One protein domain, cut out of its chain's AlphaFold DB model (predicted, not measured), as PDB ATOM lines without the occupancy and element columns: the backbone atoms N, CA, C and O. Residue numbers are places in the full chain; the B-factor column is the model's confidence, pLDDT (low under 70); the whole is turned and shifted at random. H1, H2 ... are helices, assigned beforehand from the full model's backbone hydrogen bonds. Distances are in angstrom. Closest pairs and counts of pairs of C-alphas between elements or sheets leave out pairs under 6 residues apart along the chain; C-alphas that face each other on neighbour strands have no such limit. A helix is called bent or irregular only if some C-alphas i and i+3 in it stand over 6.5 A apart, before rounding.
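AT A GLANCE: This is residues 94 to 154 of the 330 residues of the protein "CCDC74B" of Bugula neritina (UniProt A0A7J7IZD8). Two long helices, H2 and the shorter H1, meet near their ends as an open V, with a tight turn at residues 118 to 120 as its point. From there the two arms spread apart, and nearly their full lengths stand free. The printed part has 61 residues with two named helices, H1 then H2, and no named strand; its class is all helix. It is extended, with a radius of gyration of the C-alphas of 18.1 A, and flat, spanning 53 by 40 by 8 A.

IN THESE COORDINATES: The longest helix, H2, takes residues 121 to 154 and measures 49.4 A from first to last C-alpha. It runs from C-alpha 121 at (2.846, -35.512, 102.402) to C-alpha 154 at (49.947, -50.402, 102.014). H1 takes residues 94 to 117 and measures 36.3 A, with C-alpha 94 at (35.248, -17.448, 83.072). H1 is neither bent nor irregular, but only just: C-alphas 114 and 117 are 6.3 A apart.

HOW THE PARTS SIT: H2 and H1 are close but not clearly touching, with 1 pair of C-alphas within 8 A. Their closest C-alphas, those of Lys 124 and Ala 116, are 7.7 A apart. Their lines stand at a steep tilt of 44 degrees, and they run opposite ways. Their centres are 24.1 A apart. Of the O i to N i+4 pairs, 29 of 30 in H2 and 17 of 20 in H1 are within hydrogen-bond range.

THE WHOLE: The two C-alphas farthest apart, those of Ser 118 and Asp 154, are 54.1 A apart. The printed part has no cut, and the link from H1 to H2 is tight, with 3 residues. The mean pLDDT of the printed part is 81.0; it is 91 for H2 and 71 for H1. Residue 94 and residues 110 to 121 are under 70 in this model.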
ATOM      1  N   GLU A  94      35.406 -16.491  81.967       66.62
ATOM      2  CA  GLU A  94      35.248 -17.448  83.072       66.62
ATOM      3  C   GLU A  94      34.424 -16.882  84.234       66.62
ATOM      4  O   GLU A  94      33.592 -17.602  84.800       66.62
ATOM      5  N   SER A  95      34.575 -15.593  84.559       73.75
ATOM      6  CA  SER A  95      33.723 -14.939  85.566       73.75
ATOM      7  C   SER A  95      32.244 -14.965  85.153       73.75
ATOM      8  O   SER A  95      31.377 -15.325  85.948       73.75
ATOM      9  N   PHE A  96      31.964 -14.726  83.867       77.94
ATOM     10  CA  PHE A  96      30.611 -14.734  83.319       77.94
ATOM     11  C   PHE A  96      30.005 -16.146  83.280       77.94
ATOM     12  O   PHE A  96      28.829 -16.331  83.599       77.94
ATOM     13  N   LYS A  97      30.804 -17.173  82.956       80.19
ATOM     14  CA  LYS A  97      30.371 -18.581  83.020       80.19
ATOM     15  C   LYS A  97      30.039 -19.009  84.454       80.19
ATOM     16  O   LYS A  97      29.042 -19.706  84.656       80.19
ATOM     17  N   ASN A  98      30.825 -18.575  85.439       76.62
ATOM     18  CA  ASN A  98      30.574 -18.871  86.852       76.62
ATOM     19  C   ASN A  98      29.314 -18.173  87.385       76.62
ATOM     20  O   ASN A  98      28.529 -18.811  88.091       76.62
ATOM     21  N   ASP A  99      29.063 -16.925  86.987       81.62
ATOM     22  CA  ASP A  99      27.840 -16.204  87.359       81.62
ATOM     23  C   ASP A  99      26.584 -16.856  86.761       81.62
ATOM     24  O   ASP A  99      25.597 -17.061  87.469       81.62
ATOM     25  N   ILE A 100      26.631 -17.295  85.496       86.19
ATOM     26  CA  ILE A 100      25.526 -18.047  84.870       86.19
ATOM     27  C   ILE A 100      25.275 -19.377  85.599       86.19
ATOM     28  O   ILE A 100      24.122 -19.786  85.783       86.19
ATOM     29  N   LEU A 101      26.336 -20.070  86.022       82.12
ATOM     30  CA  LEU A 101      26.217 -21.346  86.725       82.12
ATOM     31  C   LEU A 101      25.613 -21.165  88.126       82.12
ATOM     32  O   LEU A 101      24.762 -21.958  88.543       82.12
ATOM     33  N   LEU A 102      26.008 -20.100  88.829       82.38
ATOM     34  CA  LEU A 102      25.475 -19.747  90.141       82.38
ATOM     35  C   LEU A 102      23.997 -19.343  90.056       82.38
ATOM     36  O   LEU A 102      23.191 -19.797  90.874       82.38
ATOM     37  N   ASP A 103      23.623 -18.573  89.035       82.88
ATOM     38  CA  ASP A 103      22.240 -18.153  88.805       82.88
ATOM     39  C   ASP A 103      21.343 -19.347  88.421       82.88
ATOM     40  O   ASP A 103      20.237 -19.516  88.942       82.88
ATOM     41  N   SER A 104      21.861 -20.281  87.610       82.88
ATOM     42  CA  SER A 104      21.205 -21.565  87.312       82.88
ATOM     43  C   SER A 104      20.972 -22.410  88.574       82.88
ATOM     44  O   SER A 104      19.875 -22.948  88.781       82.88
ATOM     45  N   TYR A 105      21.964 -22.481  89.467       76.75
ATOM     46  CA  TYR A 105      21.873 -23.230  90.723       76.75
ATOM     47  C   TYR A 105      20.875 -22.601  91.710       76.75
ATOM     48  O   TYR A 105      20.062 -23.306  92.319       76.75
ATOM     49  N   LEU A 106      20.878 -21.271  91.836       78.25
ATOM     50  CA  LEU A 106      19.918 -20.533  92.661       78.25
ATOM     51  C   LEU A 106      18.489 -20.693  92.134       78.25
ATOM     52  O   LEU A 106      17.578 -20.991  92.913       78.25
ATOM     53  N   LYS A 107      18.303 -20.630  90.813       77.81
ATOM     54  CA  LYS A 107      17.005 -20.844  90.159       77.81
ATOM     55  C   LYS A 107      16.492 -22.276  90.333       77.81
ATOM     56  O   LYS A 107      15.294 -22.475  90.552       77.81
ATOM     57  N   GLN A 108      17.373 -23.282  90.313       70.69
ATOM     58  CA  GLN A 108      17.009 -24.661  90.669       70.69
ATOM     59  C   GLN A 108      16.586 -24.783  92.137       70.69
ATOM     60  O   GLN A 108      15.573 -25.418  92.443       70.69
ATOM     61  N   LYS A 109      17.322 -24.147  93.054       72.38
ATOM     62  CA  LYS A 109      17.020 -24.168  94.492       72.38
ATOM     63  C   LYS A 109      15.676 -23.500  94.801       72.38
ATOM     64  O   LYS A 109      14.911 -24.016  95.616       72.38
ATOM     65  N   GLU A 110      15.354 -22.406  94.120       66.31
ATOM     66  CA  GLU A 110      14.101 -21.666  94.307       66.31
ATOM     67  C   GLU A 110      12.874 -22.401  93.728       66.31
ATOM     68  O   GLU A 110      11.785 -22.387  94.314       66.31
ATOM     69  N   GLN A 111      13.042 -23.160  92.639       59.41
ATOM     70  CA  GLN A 111      11.980 -24.035  92.119       59.41
ATOM     71  C   GLN A 111      11.658 -25.213  93.056       59.41
ATOM     72  O   GLN A 111      10.507 -25.657  93.129       59.41
ATOM     73  N   VAL A 112      12.638 -25.710  93.820       59.81
ATOM     74  CA  VAL A 112      12.419 -26.786  94.803       59.81
ATOM     75  C   VAL A 112      11.721 -26.262  96.066       59.81
ATOM     76  O   VAL A 112      10.865 -26.952  96.629       59.81
ATOM     77  N   THR A 113      12.013 -25.033  96.500       56.22
ATOM     78  CA  THR A 113      11.411 -24.451  97.713       56.22
ATOM     79  C   THR A 113       9.987 -23.939  97.489       56.22
ATOM     80  O   THR A 113       9.136 -24.083  98.373       56.22
ATOM     81  N   THR A 114       9.673 -23.412  96.304       52.56
ATOM     82  CA  THR A 114       8.334 -22.876  95.994       52.56
ATOM     83  C   THR A 114       7.289 -23.966  95.728       52.56
ATOM     84  O   THR A 114       6.109 -23.770  96.025       52.56
ATOM     85  N   ARG A 115       7.694 -25.173  95.303       47.34
ATOM     86  CA  ARG A 115       6.776 -26.318  95.113       47.34
ATOM     87  C   ARG A 115       6.458 -27.092  96.405       47.34
ATOM     88  O   ARG A 115       5.530 -27.901  96.441       47.34
ATOM     89  N   ALA A 116       7.179 -26.827  97.498       50.22
ATOM     90  CA  ALA A 116       7.005 -27.512  98.784       50.22
ATOM     91  C   ALA A 116       5.806 -27.010  99.622       50.22
ATOM     92  O   ALA A 116       5.466 -27.634 100.640       50.22
ATOM     93  N   LYS A 117       5.151 -25.916  99.202       52.28
ATOM     94  CA  LYS A 117       4.051 -25.275  99.946       52.28
ATOM     95  C   LYS A 117       2.645 -25.827  99.649       52.28
ATOM     96  O   LYS A 117       1.730 -25.502 100.393       52.28
ATOM     97  N   SER A 118       2.465 -26.717  98.666       52.59
ATOM     98  CA  SER A 118       1.160 -27.374  98.409       52.59
ATOM     99  C   SER A 118       1.231 -28.886  98.144       52.59
ATOM    100  O   SER A 118       0.217 -29.531  97.878       52.59
ATOM    101  N   GLY A 119       2.416 -29.494  98.245       55.69
ATOM    102  CA  GLY A 119       2.596 -30.926  98.012       55.69
ATOM    103  C   GLY A 119       2.106 -31.781  99.182       55.69
ATOM    104  O   GLY A 119       2.684 -31.723 100.270       55.69
ATOM    105  N   SER A 120       1.085 -32.610  98.924       61.22
ATOM    106  CA  SER A 120       0.659 -33.743  99.760       61.22
ATOM    107  C   SER A 120       1.866 -34.458 100.378       61.22
ATOM    108  O   SER A 120       2.868 -34.678  99.695       61.22
ATOM    109  N   ALA A 121       1.772 -34.848 101.654       69.88
ATOM    110  CA  ALA A 121       2.846 -35.512 102.402       69.88
ATOM    111  C   ALA A 121       3.512 -36.671 101.627       69.88
ATOM    112  O   ALA A 121       4.718 -36.872 101.743       69.88
ATOM    113  N   LYS A 122       2.757 -37.352 100.751       72.50
ATOM    114  CA  LYS A 122       3.234 -38.433  99.869       72.50
ATOM    115  C   LYS A 122       4.287 -38.002  98.834       72.50
ATOM    116  O   LYS A 122       5.084 -38.824  98.396       72.50
ATOM    117  N   SER A 123       4.298 -36.742  98.407       73.38
ATOM    118  CA  SER A 123       5.313 -36.226  97.474       73.38
ATOM    119  C   SER A 123       6.596 -35.842  98.208       73.38
ATOM    120  O   SER A 123       7.685 -36.051  97.683       73.38
ATOM    121  N   LYS A 124       6.479 -35.346  99.447       80.94
ATOM    122  CA  LYS A 124       7.634 -35.036 100.302       80.94
ATOM    123  C   LYS A 124       8.387 -36.308 100.696       80.94
ATOM    124  O   LYS A 124       9.612 -36.314 100.648       80.94
ATOM    125  N   THR A 125       7.673 -37.396 100.994       77.88
ATOM    126  CA  THR A 125       8.304 -38.694 101.291       77.88
ATOM    127  C   THR A 125       9.082 -39.241 100.097       77.88
ATOM    128  O   THR A 125      10.230 -39.625 100.269       77.88
ATOM    129  N   LYS A 126       8.536 -39.180  98.874       85.69
ATOM    130  CA  LYS A 126       9.247 -39.626  97.657       85.69
ATOM    131  C   LYS A 126      10.526 -38.831  97.375       85.69
ATOM    132  O   LYS A 126      11.518 -39.398  96.924       85.69
ATOM    133  N   ILE A 127      10.512 -37.521  97.632       87.62
ATOM    134  CA  ILE A 127      11.698 -36.666  97.468       87.62
ATOM    135  C   ILE A 127      12.772 -37.049  98.495       87.62
ATOM    136  O   ILE A 127      13.928 -37.244  98.124       87.62
ATOM    137  N   LEU A 128      12.385 -37.227  99.762       90.50
ATOM    138  CA  LEU A 128      13.304 -37.648 100.822       90.50
ATOM    139  C   LEU A 128      13.861 -39.059 100.582       90.50
ATOM    140  O   LEU A 128      15.048 -39.285 100.785       90.50
ATOM    141  N   GLU A 129      13.044 -39.998 100.098       90.25
ATOM    142  CA  GLU A 129      13.491 -41.349  99.729       90.25
ATOM    143  C   GLU A 129      14.552 -41.316  98.626       90.25
ATOM    144  O   GLU A 129      15.579 -41.989  98.747       90.25
ATOM    145  N   LYS A 130      14.353 -40.492  97.587       93.88
ATOM    146  CA  LYS A 130      15.344 -40.312  96.517       93.88
ATOM    147  C   LYS A 130      16.650 -39.725  97.061       93.88
ATOM    148  O   LYS A 130      17.719 -40.240  96.748       93.88
ATOM    149  N   GLN A 131      16.564 -38.718  97.930       93.00
ATOM    150  CA  GLN A 131      17.736 -38.101  98.554       93.00
ATOM    151  C   GLN A 131      18.502 -39.085  99.454       93.00
ATOM    152  O   GLN A 131      19.730 -39.128  99.424       93.00
ATOM    153  N   ILE A 132      17.799 -39.924 100.221       94.81
ATOM    154  CA  ILE A 132      18.422 -40.977 101.037       94.81
ATOM    155  C   ILE A 132      19.134 -42.002 100.148       94.81
ATOM    156  O   ILE A 132      20.220 -42.468 100.497       94.81
ATOM    157  N   LEU A 133      18.532 -42.376  99.017       96.38
ATOM    158  CA  LEU A 133      19.128 -43.332  98.084       96.38
ATOM    159  C   LEU A 133      20.414 -42.776  97.453       96.38
ATOM    160  O   LEU A 133      21.413 -43.488  97.367       96.38
ATOM    161  N   GLU A 134      20.403 -41.498  97.087       95.75
ATOM    162  CA  GLU A 134      21.551 -40.795  96.515       95.75
ATOM    163  C   GLU A 134      22.693 -40.624  97.525       95.75
ATOM    164  O   GLU A 134      23.837 -40.977  97.235       95.75
ATOM    165  N   LEU A 135      22.389 -40.232  98.765       94.56
ATOM    166  CA  LEU A 135      23.389 -40.177  99.839       94.56
ATOM    167  C   LEU A 135      23.991 -41.558 100.139       94.56
ATOM    168  O   LEU A 135      25.193 -41.683 100.367       94.56
ATOM    169  N   LYS A 136      23.183 -42.626 100.098       95.69
ATOM    170  CA  LYS A 136      23.687 -44.002 100.246       95.69
ATOM    171  C   LYS A 136      24.639 -44.396  99.116       95.69
ATOM    172  O   LYS A 136      25.595 -45.126  99.382       95.69
ATOM    173  N   HIS A 137      24.383 -43.944  97.888       96.44
ATOM    174  CA  HIS A 137      25.280 -44.163  96.754       96.44
ATOM    175  C   HIS A 137      26.624 -43.463  96.974       96.44
ATOM    176  O   HIS A 137      27.661 -44.124  96.947       96.44
ATOM    177  N   GLN A 138      26.598 -42.173  97.318       93.44
ATOM    178  CA  GLN A 138      27.808 -41.384  97.574       93.44
ATOM    179  C   GLN A 138      28.662 -41.974  98.705       93.44
ATOM    180  O   GLN A 138      29.877 -42.097  98.575       93.44
ATOM    181  N   VAL A 139      28.040 -42.424  99.801       94.75
ATOM    182  CA  VAL A 139      28.768 -43.083 100.900       94.75
ATOM    183  C   VAL A 139      29.442 -44.379 100.439       94.75
ATOM    184  O   VAL A 139      30.537 -44.695 100.903       94.75
ATOM    185  N   ARG A 140      28.816 -45.144  99.536       95.88
ATOM    186  CA  ARG A 140      29.415 -46.364  98.980       95.88
ATOM    187  C   ARG A 140      30.610 -46.037  98.085       95.88
ATOM    188  O   ARG A 140      31.651 -46.665  98.239       95.88
ATOM    189  N   GLU A 141      30.488 -45.045  97.208       93.00
ATOM    190  CA  GLU A 141      31.597 -44.601  96.355       93.00
ATOM    191  C   GLU A 141      32.782 -44.088  97.175       93.00
ATOM    192  O   GLU A 141      33.920 -44.483  96.924       93.00
ATOM    193  N   LEU A 142      32.525 -43.280  98.207       90.31
ATOM    194  CA  LEU A 142      33.574 -42.791  99.102       90.31
ATOM    195  C   LEU A 142      34.253 -43.925  99.871       90.31
ATOM    196  O   LEU A 142      35.473 -43.907 100.020       90.31
ATOM    197  N   LYS A 143      33.499 -44.934 100.323       93.56
ATOM    198  CA  LYS A 143      34.082 -46.133 100.944       93.56
ATOM    199  C   LYS A 143      34.998 -46.882  99.980       93.56
ATOM    200  O   LYS A 143      36.125 -47.180 100.359       93.56
ATOM    201  N   ASN A 144      34.555 -47.106  98.743       95.19
ATOM    202  CA  ASN A 144      35.363 -47.774  97.719       95.19
ATOM    203  C   ASN A 144      36.638 -46.974  97.394       95.19
ATOM    204  O   ASN A 144      37.719 -47.547  97.277       95.19
ATOM    205  N   LYS A 145      36.539 -45.640  97.299       95.00
ATOM    206  CA  LYS A 145      37.701 -44.762  97.082       95.00
ATOM    207  C   LYS A 145      38.689 -44.831  98.248       95.00
ATOM    208  O   LYS A 145      39.893 -44.879  98.026       95.00
ATOM    209  N   ASN A 146      38.194 -44.851  99.481       93.88
ATOM    210  CA  ASN A 146      39.040 -44.927 100.671       93.88
ATOM    211  C   ASN A 146      39.740 -46.293 100.791       93.88
ATOM    212  O   ASN A 146      40.918 -46.367 101.129       93.88
ATOM    213  N   GLU A 147      39.046 -47.375 100.431       96.25
ATOM    214  CA  GLU A 147      39.636 -48.715 100.342       96.25
ATOM    215  C   GLU A 147      40.755 -48.771  99.292       96.25
ATOM    216  O   GLU A 147      41.842 -49.272  99.577       96.25
ATOM    217  N   TYR A 148      40.539 -48.171  98.119       95.38
ATOM    218  CA  TYR A 148      41.569 -48.051  97.086       95.38
ATOM    219  C   TYR A 148      42.800 -47.265  97.566       95.38
ATOM    220  O   TYR A 148      43.933 -47.703  97.368       95.38
ATOM    221  N   LEU A 149      42.596 -46.131  98.246       93.56
ATOM    222  CA  LEU A 149      43.695 -45.344  98.814       93.56
ATOM    223  C   LEU A 149      44.457 -46.118  99.895       93.56
ATOM    224  O   LEU A 149      45.683 -46.064  99.926       93.56
ATOM    225  N   THR A 150      43.749 -46.879 100.732       93.88
ATOM    226  CA  THR A 150      44.362 -47.731 101.761       93.88
ATOM    227  C   THR A 150      45.275 -48.780 101.123       93.88
ATOM    228  O   THR A 150      46.423 -48.920 101.534       93.88
ATOM    229  N   GLN A 151      44.824 -49.440 100.048       94.38
ATOM    230  CA  GLN A 151      45.659 -50.381  99.290       94.38
ATOM    231  C   GLN A 151      46.897 -49.709  98.680       94.38
ATOM    232  O   GLN A 151      47.970 -50.310  98.636       94.38
ATOM    233  N   LEU A 152      46.768 -48.463  98.213       91.19
ATOM    234  CA  LEU A 152      47.889 -47.711  97.650       91.19
ATOM    235  C   LEU A 152      48.945 -47.384  98.716       91.19
ATOM    236  O   LEU A 152      50.142 -47.513  98.463       91.19
ATOM    237  N   VAL A 153      48.494 -46.993  99.911       91.25
ATOM    238  CA  VAL A 153      49.363 -46.723 101.063       91.25
ATOM    239  C   VAL A 153      50.070 -47.999 101.515       91.25
ATOM    240  O   VAL A 153      51.285 -47.977 101.695       91.25
ATOM    241  N   ASP A 154      49.353 -49.118 101.623       89.12
ATOM    242  CA  ASP A 154      49.947 -50.402 102.014       89.12
ATOM    243  C   ASP A 154      50.957 -50.915 100.977       89.12
ATOM    244  O   ASP A 154      51.995 -51.461 101.350       89.12
TER     245      ASP A 154